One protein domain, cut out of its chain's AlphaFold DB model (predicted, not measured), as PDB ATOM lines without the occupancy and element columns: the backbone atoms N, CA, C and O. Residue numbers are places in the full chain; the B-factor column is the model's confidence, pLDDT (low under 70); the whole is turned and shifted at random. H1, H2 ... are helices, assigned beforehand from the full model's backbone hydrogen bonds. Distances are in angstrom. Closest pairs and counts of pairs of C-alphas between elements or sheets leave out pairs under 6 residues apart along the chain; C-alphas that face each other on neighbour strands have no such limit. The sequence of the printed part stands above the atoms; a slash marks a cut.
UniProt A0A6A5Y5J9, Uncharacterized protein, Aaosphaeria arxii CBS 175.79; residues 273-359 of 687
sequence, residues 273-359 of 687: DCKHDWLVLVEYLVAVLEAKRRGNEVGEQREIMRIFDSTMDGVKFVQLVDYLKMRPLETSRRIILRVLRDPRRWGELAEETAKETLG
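What this domain is: This is residues 273 to 359 of the 687 residues of an uncharacterized protein of Aaosphaeria arxii CBS 175.79 (UniProt A0A6A5Y5J9). One long helix, H1, has shorter helices crossed over its second half: H4 and H3 pack on it at steep angles, H2 meets it on another side at a single residue, and the last helix, H5, turns a corner off H4 and runs on well away from H1. The start of H1, at Asp 273, and the last printed residue, Gly 359, just after H5, are the two ends of the longest extent, and H4 and H3 have their centres nearest the middle. The printed part has 87 residues with five named helices, in the order H1, H2, H3, H4, H5, and no named strand, and its class is all helix. It is compact, with a radius of gyration of the C-alphas of 12.8 A, and it spans 43 by 29 by 26 A.

Where its parts are: Find C-alpha 273 at (24.158, -28.600, 37.239); from there H1, the longest helix, runs over residues 273 to 293, and its C-alpha 293 stands at (26.186, -28.124, 7.082), 30.2 A away. Watch z fall along it while x and y end near where they began. Next look at residues 299 to 311 for H2, which is 18.7 A from first to last C-alpha. H3 follows at residues 317 to 326, with 14.2 A between its first and last C-alphas. H4 takes residues 332 to 341 and measures 14.3 A. After one residue, Asp 342, you reach H5, residues 343 to 357, 20.6 A long, which ends with C-alpha 357 at (23.365, -8.228, 2.950).

How they stand to each other: Begin with H1, the hub, which touches H2, H3 and H4. Look first at Val 288, the one residue of H1 that touches H2: the two helices only just touch, with 3 pairs of C-alphas within 8 A, the closest being those of Val 288 and Gln 301, 5.8 A apart. They run opposite ways at a steep tilt of 62 degrees. With residues 289 to 293 H1 touches H3, at a steep tilt of 66 degrees, the same way; their closest C-alphas are those of Arg 293 and Val 321, 6.3 A apart. With residues 282 to 290 it touches H4, where the C-alphas of Val 286 and Arg 333 come closest at 5.6 A, at a steep tilt of 51 degrees, opposite ways. The helix packing is mostly crossed, with no shallow tilt among the 4 pairs. Now go outward. H2 and H3 only just touch, with 3 pairs of C-alphas within 8 A; they are about perpendicular at 80 degrees, and the closest C-alphas are those of Met 305 and Phe 317, 6.1 A apart. H3 and H4 are close but not clearly touching, with the C-alphas of Leu 324 and Ser 332 closest at 7.1 A. H4 and H5 touch only at the corner by their link, and only just, with 3 pairs; the C-alphas of Val 339 and Trp 346 are closest, at 5.7 A. H5 is close to H3 but not clearly touching it, with the C-alphas of Tyr 323 and Ala 350 closest at 7.4 A. H1 and H5 are apart, as are H2 and H4, and H2 and H5. In the backbones of H1, H2, H3, H4 and H5, every O i to N i+4 pair is within hydrogen-bond range.

The domain as a whole: The two C-alphas farthest apart are those of Asp 273 and Gly 359, 45.3 A, the first and last printed residues. The printed part has no cut, and the four links between the helices are tight. Read the B-factor column for the model's confidence: the mean pLDDT of the printed part is 76.9, and values under 70 stand at residue 273, residues 324 to 330 and residues 349 to 359.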
ATOM      1  N   ASP A 273      24.890 -27.645  38.085       63.47
ATOM      2  CA  ASP A 273      24.158 -28.600  37.239       63.47
ATOM      3  C   ASP A 273      23.609 -27.912  35.980       63.47
ATOM      4  O   ASP A 273      23.835 -28.365  34.856       63.47
ATOM      5  N   CYS A 274      22.989 -26.737  36.148       71.12
ATOM      6  CA  CYS A 274      22.493 -25.939  35.027       71.12
ATOM      7  C   CYS A 274      23.619 -25.507  34.068       71.12
ATOM      8  O   CYS A 274      23.402 -25.439  32.859       71.12
ATOM      9  N   LYS A 275      24.830 -25.231  34.576       70.56
ATOM     10  CA  LYS A 275      26.012 -24.893  33.763       70.56
ATOM     11  C   LYS A 275      26.552 -26.110  33.003       70.56
ATOM     12  O   LYS A 275      27.021 -25.946  31.874       70.56
ATOM     13  N   HIS A 276      26.483 -27.312  33.578       73.56
ATOM     14  CA  HIS A 276      26.890 -28.542  32.899       73.56
ATOM     15  C   HIS A 276      25.910 -28.917  31.780       73.56
ATOM     16  O   HIS A 276      26.331 -29.021  30.625       73.56
ATOM     17  N   ASP A 277      24.612 -29.011  32.088       77.88
ATOM     18  CA  ASP A 277      23.561 -29.344  31.114       77.88
ATOM     19  C   ASP A 277      23.516 -28.314  29.964       77.88
ATOM     20  O   ASP A 277      23.352 -28.682  28.797       77.88
ATOM     21  N   TRP A 278      23.782 -27.032  30.250       79.69
ATOM     22  CA  TRP A 278      23.945 -25.986  29.233       79.69
ATOM     23  C   TRP A 278      25.098 -26.248  28.259       79.69
ATOM     24  O   TRP A 278      24.932 -26.108  27.046       79.69
ATOM     25  N   LEU A 279      26.277 -26.629  28.760       79.12
ATOM     26  CA  LEU A 279      27.429 -26.920  27.904       79.12
ATOM     27  C   LEU A 279      27.209 -28.193  27.077       79.12
ATOM     28  O   LEU A 279      27.547 -28.204  25.894       79.12
ATOM     29  N   VAL A 280      26.583 -29.223  27.654       81.69
ATOM     30  CA  VAL A 280      26.191 -30.441  26.926       81.69
ATOM     31  C   VAL A 280      25.213 -30.105  25.795       81.69
ATOM     32  O   VAL A 280      25.415 -30.542  24.661       81.69
ATOM     33  N   LEU A 281      24.204 -29.267  26.060       83.44
ATOM     34  CA  LEU A 281      23.267 -28.779  25.047       83.44
ATOM     35  C   LEU A 281      23.976 -28.009  23.920       83.44
ATOM     36  O   LEU A 281      23.669 -28.217  22.744       83.44
ATOM     37  N   VAL A 282      24.940 -27.148  24.263       86.00
ATOM     38  CA  VAL A 282      25.740 -26.389  23.291       86.00
ATOM     39  C   VAL A 282      26.517 -27.326  22.368       86.00
ATOM     40  O   VAL A 282      26.364 -27.215  21.152       86.00
ATOM     41  N   GLU A 283      27.311 -28.263  22.900       88.06
ATOM     42  CA  GLU A 283      28.081 -29.197  22.059       88.06
ATOM     43  C   GLU A 283      27.170 -30.071  21.190       88.06
ATOM     44  O   GLU A 283      27.479 -30.352  20.028       88.06
ATOM     45  N   TYR A 284      26.012 -30.466  21.720       86.19
ATOM     46  CA  TYR A 284      25.056 -31.275  20.980       86.19
ATOM     47  C   TYR A 284      24.453 -30.519  19.791       86.19
ATOM     48  O   TYR A 284      24.469 -31.017  18.663       86.19
ATOM     49  N   LEU A 285      23.996 -29.280  20.001       86.88
ATOM     50  CA  LEU A 285      23.486 -28.431  18.921       86.88
ATOM     51  C   LEU A 285      24.576 -28.084  17.896       86.88
ATOM     52  O   LEU A 285      24.284 -28.029  16.703       86.88
ATOM     53  N   VAL A 286      25.836 -27.934  18.321       87.81
ATOM     54  CA  VAL A 286      26.986 -27.792  17.411       87.81
ATOM     55  C   VAL A 286      27.155 -29.015  16.519       87.81
ATOM     56  O   VAL A 286      27.312 -28.861  15.308       87.81
ATOM     57  N   ALA A 287      27.085 -30.226  17.077       86.31
ATOM     58  CA  ALA A 287      27.199 -31.459  16.301       86.31
ATOM     59  C   ALA A 287      26.052 -31.611  15.282       86.31
ATOM     60  O   ALA A 287      26.292 -31.981  14.132       86.31
ATOM     61  N   VAL A 288      24.817 -31.269  15.674       86.94
ATOM     62  CA  VAL A 288      23.639 -31.246  14.782       86.94
ATOM     63  C   VAL A 288      23.823 -30.215  13.655       86.94
ATOM     64  O   VAL A 288      23.527 -30.503  12.493       86.94
ATOM     65  N   LEU A 289      24.364 -29.035  13.974       86.38
ATOM     66  CA  LEU A 289      24.584 -27.933  13.034       86.38
ATOM     67  C   LEU A 289      25.699 -28.248  12.023       86.38
ATOM     68  O   LEU A 289      25.537 -28.026  10.821       86.38
ATOM     69  N   GLU A 290      26.794 -28.856  12.482       84.69
ATOM     70  CA  GLU A 290      27.873 -29.366  11.629       84.69
ATOM     71  C   GLU A 290      27.418 -30.509  10.714       84.69
ATOM     72  O   GLU A 290      27.797 -30.531   9.541       84.69
ATOM     73  N   ALA A 291      26.599 -31.441  11.217       82.38
ATOM     74  CA  ALA A 291      26.052 -32.530  10.409       82.38
ATOM     75  C   ALA A 291      25.167 -31.989   9.275       82.38
ATOM     76  O   ALA A 291      25.357 -32.368   8.117       82.38
ATOM     77  N   LYS A 292      24.287 -31.026   9.588       86.12
ATOM     78  CA  LYS A 292      23.431 -30.348   8.603       86.12
ATOM     79  C   LYS A 292      24.231 -29.570   7.564       86.12
ATOM     80  O   LYS A 292      23.923 -29.632   6.376       86.12
ATOM     81  N   ARG A 293      25.288 -28.864   7.986       80.19
ATOM     82  CA  ARG A 293      26.186 -28.124   7.082       80.19
ATOM     83  C   ARG A 293      26.887 -29.039   6.069       80.19
ATOM     84  O   ARG A 293      27.209 -28.588   4.975       80.19
ATOM     85  N   ARG A 294      27.101 -30.312   6.421       82.62
ATOM     86  CA  ARG A 294      27.712 -31.341   5.561       82.62
ATOM     87  C   ARG A 294      26.695 -32.158   4.751       82.62
ATOM     88  O   ARG A 294      27.122 -33.015   3.990       82.62
ATOM     89  N   GLY A 295      25.387 -31.926   4.920       85.19
ATOM     90  CA  GLY A 295      24.324 -32.725   4.291       85.19
ATOM     91  C   GLY A 295      24.241 -34.171   4.796       85.19
ATOM     92  O   GLY A 295      23.703 -35.032   4.105       85.19
ATOM     93  N   ASN A 296      24.801 -34.446   5.979       87.25
ATOM     94  CA  ASN A 296      24.939 -35.786   6.551       87.25
ATOM     95  C   ASN A 296      23.981 -36.013   7.736       87.25
ATOM     96  O   ASN A 296      24.287 -36.800   8.634       87.25
ATOM     97  N   GLU A 297      22.848 -35.303   7.797       83.19
ATOM     98  CA  GLU A 297      21.938 -35.411   8.937       83.19
ATOM     99  C   GLU A 297      21.192 -36.757   9.019       83.19
ATOM    100  O   GLU A 297      20.457 -37.170   8.117       83.19
ATOM    101  N   VAL A 298      21.311 -37.430  10.167       85.31
ATOM    102  CA  VAL A 298      20.520 -38.636  10.464       85.31
ATOM    103  C   VAL A 298      19.092 -38.279  10.901       85.31
ATOM    104  O   VAL A 298      18.782 -37.134  11.233       85.31
ATOM    105  N   GLY A 299      18.187 -39.265  10.906       85.69
ATOM    106  CA  GLY A 299      16.774 -39.050  11.259       85.69
ATOM    107  C   GLY A 299      16.564 -38.420  12.643       85.69
ATOM    108  O   GLY A 299      15.706 -37.555  12.793       85.69
ATOM    109  N   GLU A 300      17.392 -38.782  13.625       77.19
ATOM    110  CA  GLU A 300      17.352 -38.210  14.978       77.19
ATOM    111  C   GLU A 300      17.705 -36.716  14.975       77.19
ATOM    112  O   GLU A 300      16.980 -35.905  15.547       77.19
ATOM    113  N   GLN A 301      18.759 -36.329  14.248       82.00
ATOM    114  CA  GLN A 301      19.190 -34.935  14.116       82.00
ATOM    115  C   GLN A 301      18.113 -34.064  13.457       82.00
ATOM    116  O   GLN A 301      17.924 -32.924  13.871       82.00
ATOM    117  N   ARG A 302      17.355 -34.600  12.488       86.12
ATOM    118  CA  ARG A 302      16.204 -33.896  11.894       86.12
ATOM    119  C   ARG A 302      15.077 -33.641  12.895       86.12
ATOM    120  O   ARG A 302      14.497 -32.561  12.874       86.12
ATOM    121  N   GLU A 303      14.787 -34.587  13.786       83.38
ATOM    122  CA  GLU A 303      13.778 -34.379  14.833       83.38
ATOM    123  C   GLU A 303      14.241 -33.342  15.868       83.38
ATOM    124  O   GLU A 303      13.441 -32.530  16.319       83.38
ATOM    125  N   ILE A 304      15.539 -33.283  16.178       80.19
ATOM    126  CA  ILE A 304      16.106 -32.253  17.064       80.19
ATOM    127  C   ILE A 304      16.045 -30.861  16.428       80.19
ATOM    128  O   ILE A 304      15.693 -29.908  17.118       80.19
ATOM    129  N   MET A 305      16.302 -30.733  15.121       85.44
ATOM    130  CA  MET A 305      16.064 -29.477  14.391       85.44
ATOM    131  C   MET A 305      14.587 -29.075  14.456       85.44
ATOM    132  O   MET A 305      14.285 -27.918  14.721       85.44
ATOM    133  N   ARG A 306      13.660 -30.030  14.288       87.69
ATOM    134  CA  ARG A 306      12.212 -29.779  14.389       87.69
ATOM    135  C   ARG A 306      11.795 -29.334  15.795       87.69
ATOM    136  O   ARG A 306      10.960 -28.444  15.922       87.69
ATOM    137  N   ILE A 307      12.368 -29.936  16.840       84.56
ATOM    138  CA  ILE A 307      12.151 -29.534  18.236       84.56
ATOM    139  C   ILE A 307      12.692 -28.119  18.446       84.56
ATOM    140  O   ILE A 307      11.929 -27.253  18.866       84.56
ATOM    141  N   PHE A 308      13.944 -27.853  18.061       87.44
ATOM    142  CA  PHE A 308      14.554 -26.523  18.119       87.44
ATOM    143  C   PHE A 308      13.668 -25.468  17.434       87.44
ATOM    144  O   PHE A 308      13.292 -24.491  18.071       87.44
ATOM    145  N   ASP A 309      13.233 -25.723  16.197       88.06
ATOM    146  CA  ASP A 309      12.353 -24.841  15.416       88.06
ATOM    147  C   ASP A 309      10.964 -24.635  16.039       88.06
ATOM    148  O   ASP A 309      10.274 -23.677  15.685       88.06
ATOM    149  N   SER A 310      10.521 -25.532  16.922       85.06
ATOM    150  CA  SER A 310       9.241 -25.432  17.633       85.06
ATOM    151  C   SER A 310       9.350 -24.776  19.012       85.06
ATOM    152  O   SER A 310       8.357 -24.257  19.511       85.06
ATOM    153  N   THR A 311      10.534 -24.809  19.632       82.31
ATOM    154  CA  THR A 311      10.775 -24.301  20.993       82.31
ATOM    155  C   THR A 311      11.463 -22.934  20.994       82.31
ATOM    156  O   THR A 311      11.218 -22.134  21.892       82.31
ATOM    157  N   MET A 312      12.299 -22.642  19.993       81.44
ATOM    158  CA  MET A 312      12.964 -21.349  19.842       81.44
ATOM    159  C   MET A 312      12.086 -20.391  19.039       81.44
ATOM    160  O   MET A 312      11.899 -20.543  17.829       81.44
ATOM    161  N   ASP A 313      11.555 -19.382  19.724       83.00
ATOM    162  CA  ASP A 313      10.863 -18.275  19.070       83.00
ATOM    163  C   ASP A 313      11.869 -17.349  18.361       83.00
ATOM    164  O   ASP A 313      12.994 -17.148  18.823       83.00
ATOM    165  N   GLY A 314      11.479 -16.816  17.204       81.00
ATOM    166  CA  GLY A 314      12.312 -15.952  16.359       81.00
ATOM    167  C   GLY A 314      13.472 -16.616  15.594       81.00
ATOM    168  O   GLY A 314      13.995 -15.988  14.678       81.00
ATOM    169  N   VAL A 315      13.869 -17.865  15.889       85.81
ATOM    170  CA  VAL A 315      15.027 -18.523  15.237       85.81
ATOM    171  C   VAL A 315      14.677 -19.889  14.667       85.81
ATOM    172  O   VAL A 315      14.185 -20.763  15.375       85.81
ATOM    173  N   LYS A 316      15.012 -20.106  13.394       87.25
ATOM    174  CA  LYS A 316      14.991 -21.420  12.743       87.25
ATOM    175  C   LYS A 316      16.397 -21.961  12.521       87.25
ATOM    176  O   LYS A 316      17.327 -21.239  12.170       87.25
ATOM    177  N   PHE A 317      16.542 -23.271  12.637       86.44
ATOM    178  CA  PHE A 317      17.792 -23.992  12.464       86.44
ATOM    179  C   PHE A 317      18.366 -23.824  11.050       86.44
ATOM    180  O   PHE A 317      19.581 -23.776  10.868       86.44
ATOM    181  N   VAL A 318      17.506 -23.652  10.040       82.75
ATOM    182  CA  VAL A 318      17.939 -23.299   8.679       82.75
ATOM    183  C   VAL A 318      18.615 -21.921   8.626       82.75
ATOM    184  O   VAL A 318      19.665 -21.795   8.002       82.75
ATOM    185  N   GLN A 319      18.118 -20.926   9.373       80.19
ATOM    186  CA  GLN A 319      18.751 -19.603   9.462       80.19
ATOM    187  C   GLN A 319      20.127 -19.689  10.139       80.19
ATOM    188  O   GLN A 319      21.039 -18.984   9.726       80.19
ATOM    189  N   LEU A 320      20.325 -20.591  11.114       83.06
ATOM    190  CA  LEU A 320      21.647 -20.859  11.706       83.06
ATOM    191  C   LEU A 320      22.631 -21.450  10.690       83.06
ATOM    192  O   LEU A 320      23.795 -21.048  10.639       83.06
ATOM    193  N   VAL A 321      22.169 -22.405   9.880       82.44
ATOM    194  CA  VAL A 321      22.971 -23.033   8.820       82.44
ATOM    195  C   VAL A 321      23.368 -21.999   7.772       82.44
ATOM    196  O   VAL A 321      24.535 -21.941   7.385       82.44
ATOM    197  N   ASP A 322      22.427 -21.169   7.328       74.62
ATOM    198  CA  ASP A 322      22.690 -20.149   6.316       74.62
ATOM    199  C   ASP A 322      23.551 -19.012   6.878       74.62
ATOM    200  O   ASP A 322      24.512 -18.604   6.226       74.62
ATOM    201  N   TYR A 323      23.339 -18.599   8.133       71.94
ATOM    202  CA  TYR A 323      24.240 -17.688   8.843       71.94
ATOM    203  C   TYR A 323      25.671 -18.235   8.913       71.94
ATOM    204  O   TYR A 323      26.612 -17.495   8.649       71.94
ATOM    205  N   LEU A 324      25.868 -19.534   9.170       69.81
ATOM    206  CA  LEU A 324      27.195 -20.169   9.142       69.81
ATOM    207  C   LEU A 324      27.813 -20.287   7.744       69.81
ATOM    208  O   LEU A 324      29.030 -20.159   7.616       69.81
ATOM    209  N   LYS A 325      27.015 -20.543   6.699       65.12
ATOM    210  CA  LYS A 325      27.499 -20.510   5.305       65.12
ATOM    211  C   LYS A 325      27.986 -19.109   4.945       65.12
ATOM    212  O   LYS A 325      29.037 -18.970   4.330       65.12
ATOM    213  N   MET A 326      27.247 -18.087   5.379       55.41
ATOM    214  CA  MET A 326      27.668 -16.697   5.266       55.41
ATOM    215  C   MET A 326      28.896 -16.423   6.150       55.41
ATOM    216  O   MET A 326      29.800 -15.720   5.734       55.41
ATOM    217  N   ARG A 327      29.017 -16.994   7.350       59.19
ATOM    218  CA  ARG A 327      30.083 -16.660   8.315       59.19
ATOM    219  C   ARG A 327      31.063 -17.836   8.508       59.19
ATOM    220  O   ARG A 327      31.174 -18.339   9.625       59.19
ATOM    221  N   PRO A 328      31.839 -18.270   7.490       54.78
ATOM    222  CA  PRO A 328      32.680 -19.472   7.584       54.78
ATOM    223  C   PRO A 328      33.829 -19.363   8.602       54.78
ATOM    224  O   PRO A 328      34.425 -20.377   8.956       54.78
ATOM    225  N   LEU A 329      34.144 -18.146   9.065       49.91
ATOM    226  CA  LEU A 329      35.134 -17.866  10.112       49.91
ATOM    227  C   LEU A 329      34.539 -17.872  11.533       49.91
ATOM    228  O   LEU A 329      35.290 -17.808  12.506       49.91
ATOM    229  N   GLU A 330      33.212 -17.926  11.683       62.34
ATOM    230  CA  GLU A 330      32.582 -18.085  12.991       62.34
ATOM    231  C   GLU A 330      32.468 -19.558  13.364       62.34
ATOM    232  O   GLU A 330      32.092 -20.413  12.563       62.34
ATOM    233  N   THR A 331      32.795 -19.870  14.617       76.69
ATOM    234  CA  THR A 331      32.649 -21.228  15.126       76.69
ATOM    235  C   THR A 331      31.188 -21.494  15.466       76.69
ATOM    236  O   THR A 331      30.553 -20.728  16.193       76.69
ATOM    237  N   SER A 332      30.674 -22.631  15.001       83.25
ATOM    238  CA  SER A 332      29.310 -23.113  15.255       83.25
ATOM    239  C   SER A 332      28.942 -23.037  16.748       83.25
ATOM    240  O   SER A 332      27.861 -22.574  17.103       83.25
ATOM    241  N   ARG A 333      29.897 -23.357  17.639       84.06
ATOM    242  CA  ARG A 333      29.779 -23.239  19.107       84.06
ATOM    243  C   ARG A 333      29.437 -21.834  19.585       84.06
ATOM    244  O   ARG A 333      28.609 -21.667  20.476       84.06
ATOM    245  N   ARG A 334      30.067 -20.818  19.001       76.19
ATOM    246  CA  ARG A 334      29.872 -19.424  19.394       76.19
ATOM    247  C   ARG A 334      28.495 -18.909  18.996       76.19
ATOM    248  O   ARG A 334      27.887 -18.179  19.774       76.19
ATOM    249  N   ILE A 335      28.023 -19.288  17.812       79.81
ATOM    250  CA  ILE A 335      26.693 -18.918  17.321       79.81
ATOM    251  C   ILE A 335      25.624 -19.581  18.188       79.81
ATOM    252  O   ILE A 335      24.787 -18.869  18.734       79.81
ATOM    253  N   ILE A 336      25.722 -20.894  18.434       85.88
ATOM    254  CA  ILE A 336      24.819 -21.605  19.354       85.88
ATOM    255  C   ILE A 336      24.786 -20.936  20.739       85.88
ATOM    256  O   ILE A 336      23.705 -20.664  21.249       85.88
ATOM    257  N   LEU A 337      25.934 -20.569  21.321       81.44
ATOM    258  CA  LEU A 337      25.976 -19.857  22.607       81.44
ATOM    259  C   LEU A 337      25.269 -18.487  22.595       81.44
ATOM    260  O   LEU A 337      24.674 -18.120  23.606       81.44
ATOM    261  N   ARG A 338      25.313 -17.722  21.490       77.62
ATOM    262  CA  ARG A 338      24.555 -16.456  21.370       77.62
ATOM    263  C   ARG A 338      23.057 -16.717  21.235       77.62
ATOM    264  O   ARG A 338      22.269 -16.093  21.933       77.62
ATOM    265  N   VAL A 339      22.696 -17.664  20.374       84.88
ATOM    266  CA  VAL A 339      21.309 -18.033  20.067       84.88
ATOM    267  C   VAL A 339      20.598 -18.559  21.304       84.88
ATOM    268  O   VAL A 339      19.481 -18.154  21.572       84.88
ATOM    269  N   LEU A 340      21.244 -19.415  22.096       84.25
ATOM    270  CA  LEU A 340      20.650 -19.900  23.339       84.25
ATOM    271  C   LEU A 340      20.529 -18.789  24.399       84.25
ATOM    272  O   LEU A 340      19.599 -18.820  25.201       84.25
ATOM    273  N   ARG A 341      21.448 -17.810  24.417       82.69
ATOM    274  CA  ARG A 341      21.441 -16.698  25.386       82.69
ATOM    275  C   ARG A 341      20.278 -15.726  25.164       82.69
ATOM    276  O   ARG A 341      19.715 -15.246  26.144       82.69
ATOM    277  N   ASP A 342      19.964 -15.407  23.913       80.69
ATOM    278  CA  ASP A 342      18.842 -14.538  23.539       80.69
ATOM    279  C   ASP A 342      18.343 -14.919  22.128       80.69
ATOM    280  O   ASP A 342      18.796 -14.336  21.134       80.69
ATOM    281  N   PRO A 343      17.456 -15.932  22.012       80.62
ATOM    282  CA  PRO A 343      17.037 -16.457  20.714       80.62
ATOM    283  C   PRO A 343      16.347 -15.382  19.886       80.62
ATOM    284  O   PRO A 343      16.737 -15.120  18.753       80.62
ATOM    285  N   ARG A 344      15.370 -14.694  20.483       80.50
ATOM    286  CA  ARG A 344      14.563 -13.691  19.793       80.50
ATOM    287  C   ARG A 344      15.422 -12.564  19.224       80.50
ATOM    288  O   ARG A 344      15.300 -12.262  18.040       80.50
ATOM    289  N   ARG A 345      16.320 -11.988  20.029       76.31
ATOM    290  CA  ARG A 345      17.208 -10.913  19.564       76.31
ATOM    291  C   ARG A 345      18.206 -11.400  18.520       76.31
ATOM    292  O   ARG A 345      18.529 -10.650  17.602       76.31
ATOM    293  N   TRP A 346      18.689 -12.641  18.628       83.81
ATOM    294  CA  TRP A 346      19.516 -13.231  17.575       83.81
ATOM    295  C   TRP A 346      18.724 -13.404  16.273       83.81
ATOM    296  O   TRP A 346      19.260 -13.123  15.208       83.81
ATOM    297  N   GLY A 347      17.454 -13.809  16.348       76.44
ATOM    298  CA  GLY A 347      16.547 -13.914  15.203       76.44
ATOM    299  C   GLY A 347      16.312 -12.573  14.514       76.44
ATOM    300  O   GLY A 347      16.519 -12.463  13.306       76.44
ATOM    301  N   GLU A 348      15.982 -11.539  15.292       76.56
ATOM    302  CA  GLU A 348      15.837 -10.154  14.821       76.56
ATOM    303  C   GLU A 348      17.136  -9.667  14.135       76.56
ATOM    304  O   GLU A 348      17.090  -9.199  12.996       76.56
ATOM    305  N   LEU A 349      18.307  -9.887  14.753       66.38
ATOM    306  CA  LEU A 349      19.623  -9.553  14.183       66.38
ATOM    307  C   LEU A 349      19.964 -10.364  12.921       66.38
ATOM    308  O   LEU A 349      20.592  -9.840  12.002       66.38
ATOM    309  N   ALA A 350      19.605 -11.646  12.865       66.75
ATOM    310  CA  ALA A 350      19.866 -12.508  11.716       66.75
ATOM    311  C   ALA A 350      18.974 -12.137  10.523       66.75
ATOM    312  O   ALA A 350      19.440 -12.170   9.385       66.75
ATOM    313  N   GLU A 351      17.727 -11.733  10.774       68.50
ATOM    314  CA  GLU A 351      16.820 -11.207   9.755       68.50
ATOM    315  C   GLU A 351      17.258  -9.814   9.271       68.50
ATOM    316  O   GLU A 351      17.266  -9.564   8.066       68.50
ATOM    317  N   GLU A 352      17.683  -8.924  10.173       63.38
ATOM    318  CA  GLU A 352      18.273  -7.624   9.826       63.38
ATOM    319  C   GLU A 352      19.560  -7.800   9.009       63.38
ATOM    320  O   GLU A 352      19.675  -7.247   7.920       63.38
ATOM    321  N   THR A 353      20.474  -8.665   9.456       55.91
ATOM    322  CA  THR A 353      21.682  -9.056   8.710       55.91
ATOM    323  C   THR A 353      21.326  -9.576   7.320       55.91
ATOM    324  O   THR A 353      21.946  -9.180   6.332       55.91
ATOM    325  N   ALA A 354      20.339 -10.474   7.217       57.12
ATOM    326  CA  ALA A 354      19.907 -11.013   5.935       57.12
ATOM    327  C   ALA A 354      19.398  -9.890   5.019       57.12
ATOM    328  O   ALA A 354      19.840  -9.817   3.879       57.12
ATOM    329  N   LYS A 355      18.569  -8.966   5.526       55.75
ATOM    330  CA  LYS A 355      18.101  -7.780   4.785       55.75
ATOM    331  C   LYS A 355      19.248  -6.861   4.361       55.75
ATOM    332  O   LYS A 355      19.306  -6.470   3.198       55.75
ATOM    333  N   GLU A 356      20.176  -6.538   5.263       49.56
ATOM    334  CA  GLU A 356      21.315  -5.667   4.961       49.56
ATOM    335  C   GLU A 356      22.240  -6.279   3.905       49.56
ATOM    336  O   GLU A 356      22.761  -5.550   3.060       49.56
ATOM    337  N   THR A 357      22.438  -7.602   3.905       45.91
ATOM    338  CA  THR A 357      23.365  -8.228   2.950       45.91
ATOM    339  C   THR A 357      22.825  -8.212   1.508       45.91
ATOM    340  O   THR A 357      23.603  -8.331   0.570       45.91
ATOM    341  N   LEU A 358      21.522  -7.990   1.289       43.09
ATOM    342  CA  LEU A 358      20.899  -7.997  -0.047       43.09
ATOM    343  C   LEU A 358      21.162  -6.740  -0.900       43.09
ATOM    344  O   LEU A 358      20.887  -6.750  -2.102       43.09
ATOM    345  N   GLY A 359      21.678  -5.654  -0.315       42.91
ATOM    346  CA  GLY A 359      21.782  -4.351  -0.980       42.91
ATOM    347  C   GLY A 359      23.209  -3.871  -1.251       42.91
ATOM    348  O   GLY A 359      23.869  -3.362  -0.352       42.91
TER     349      GLY A 359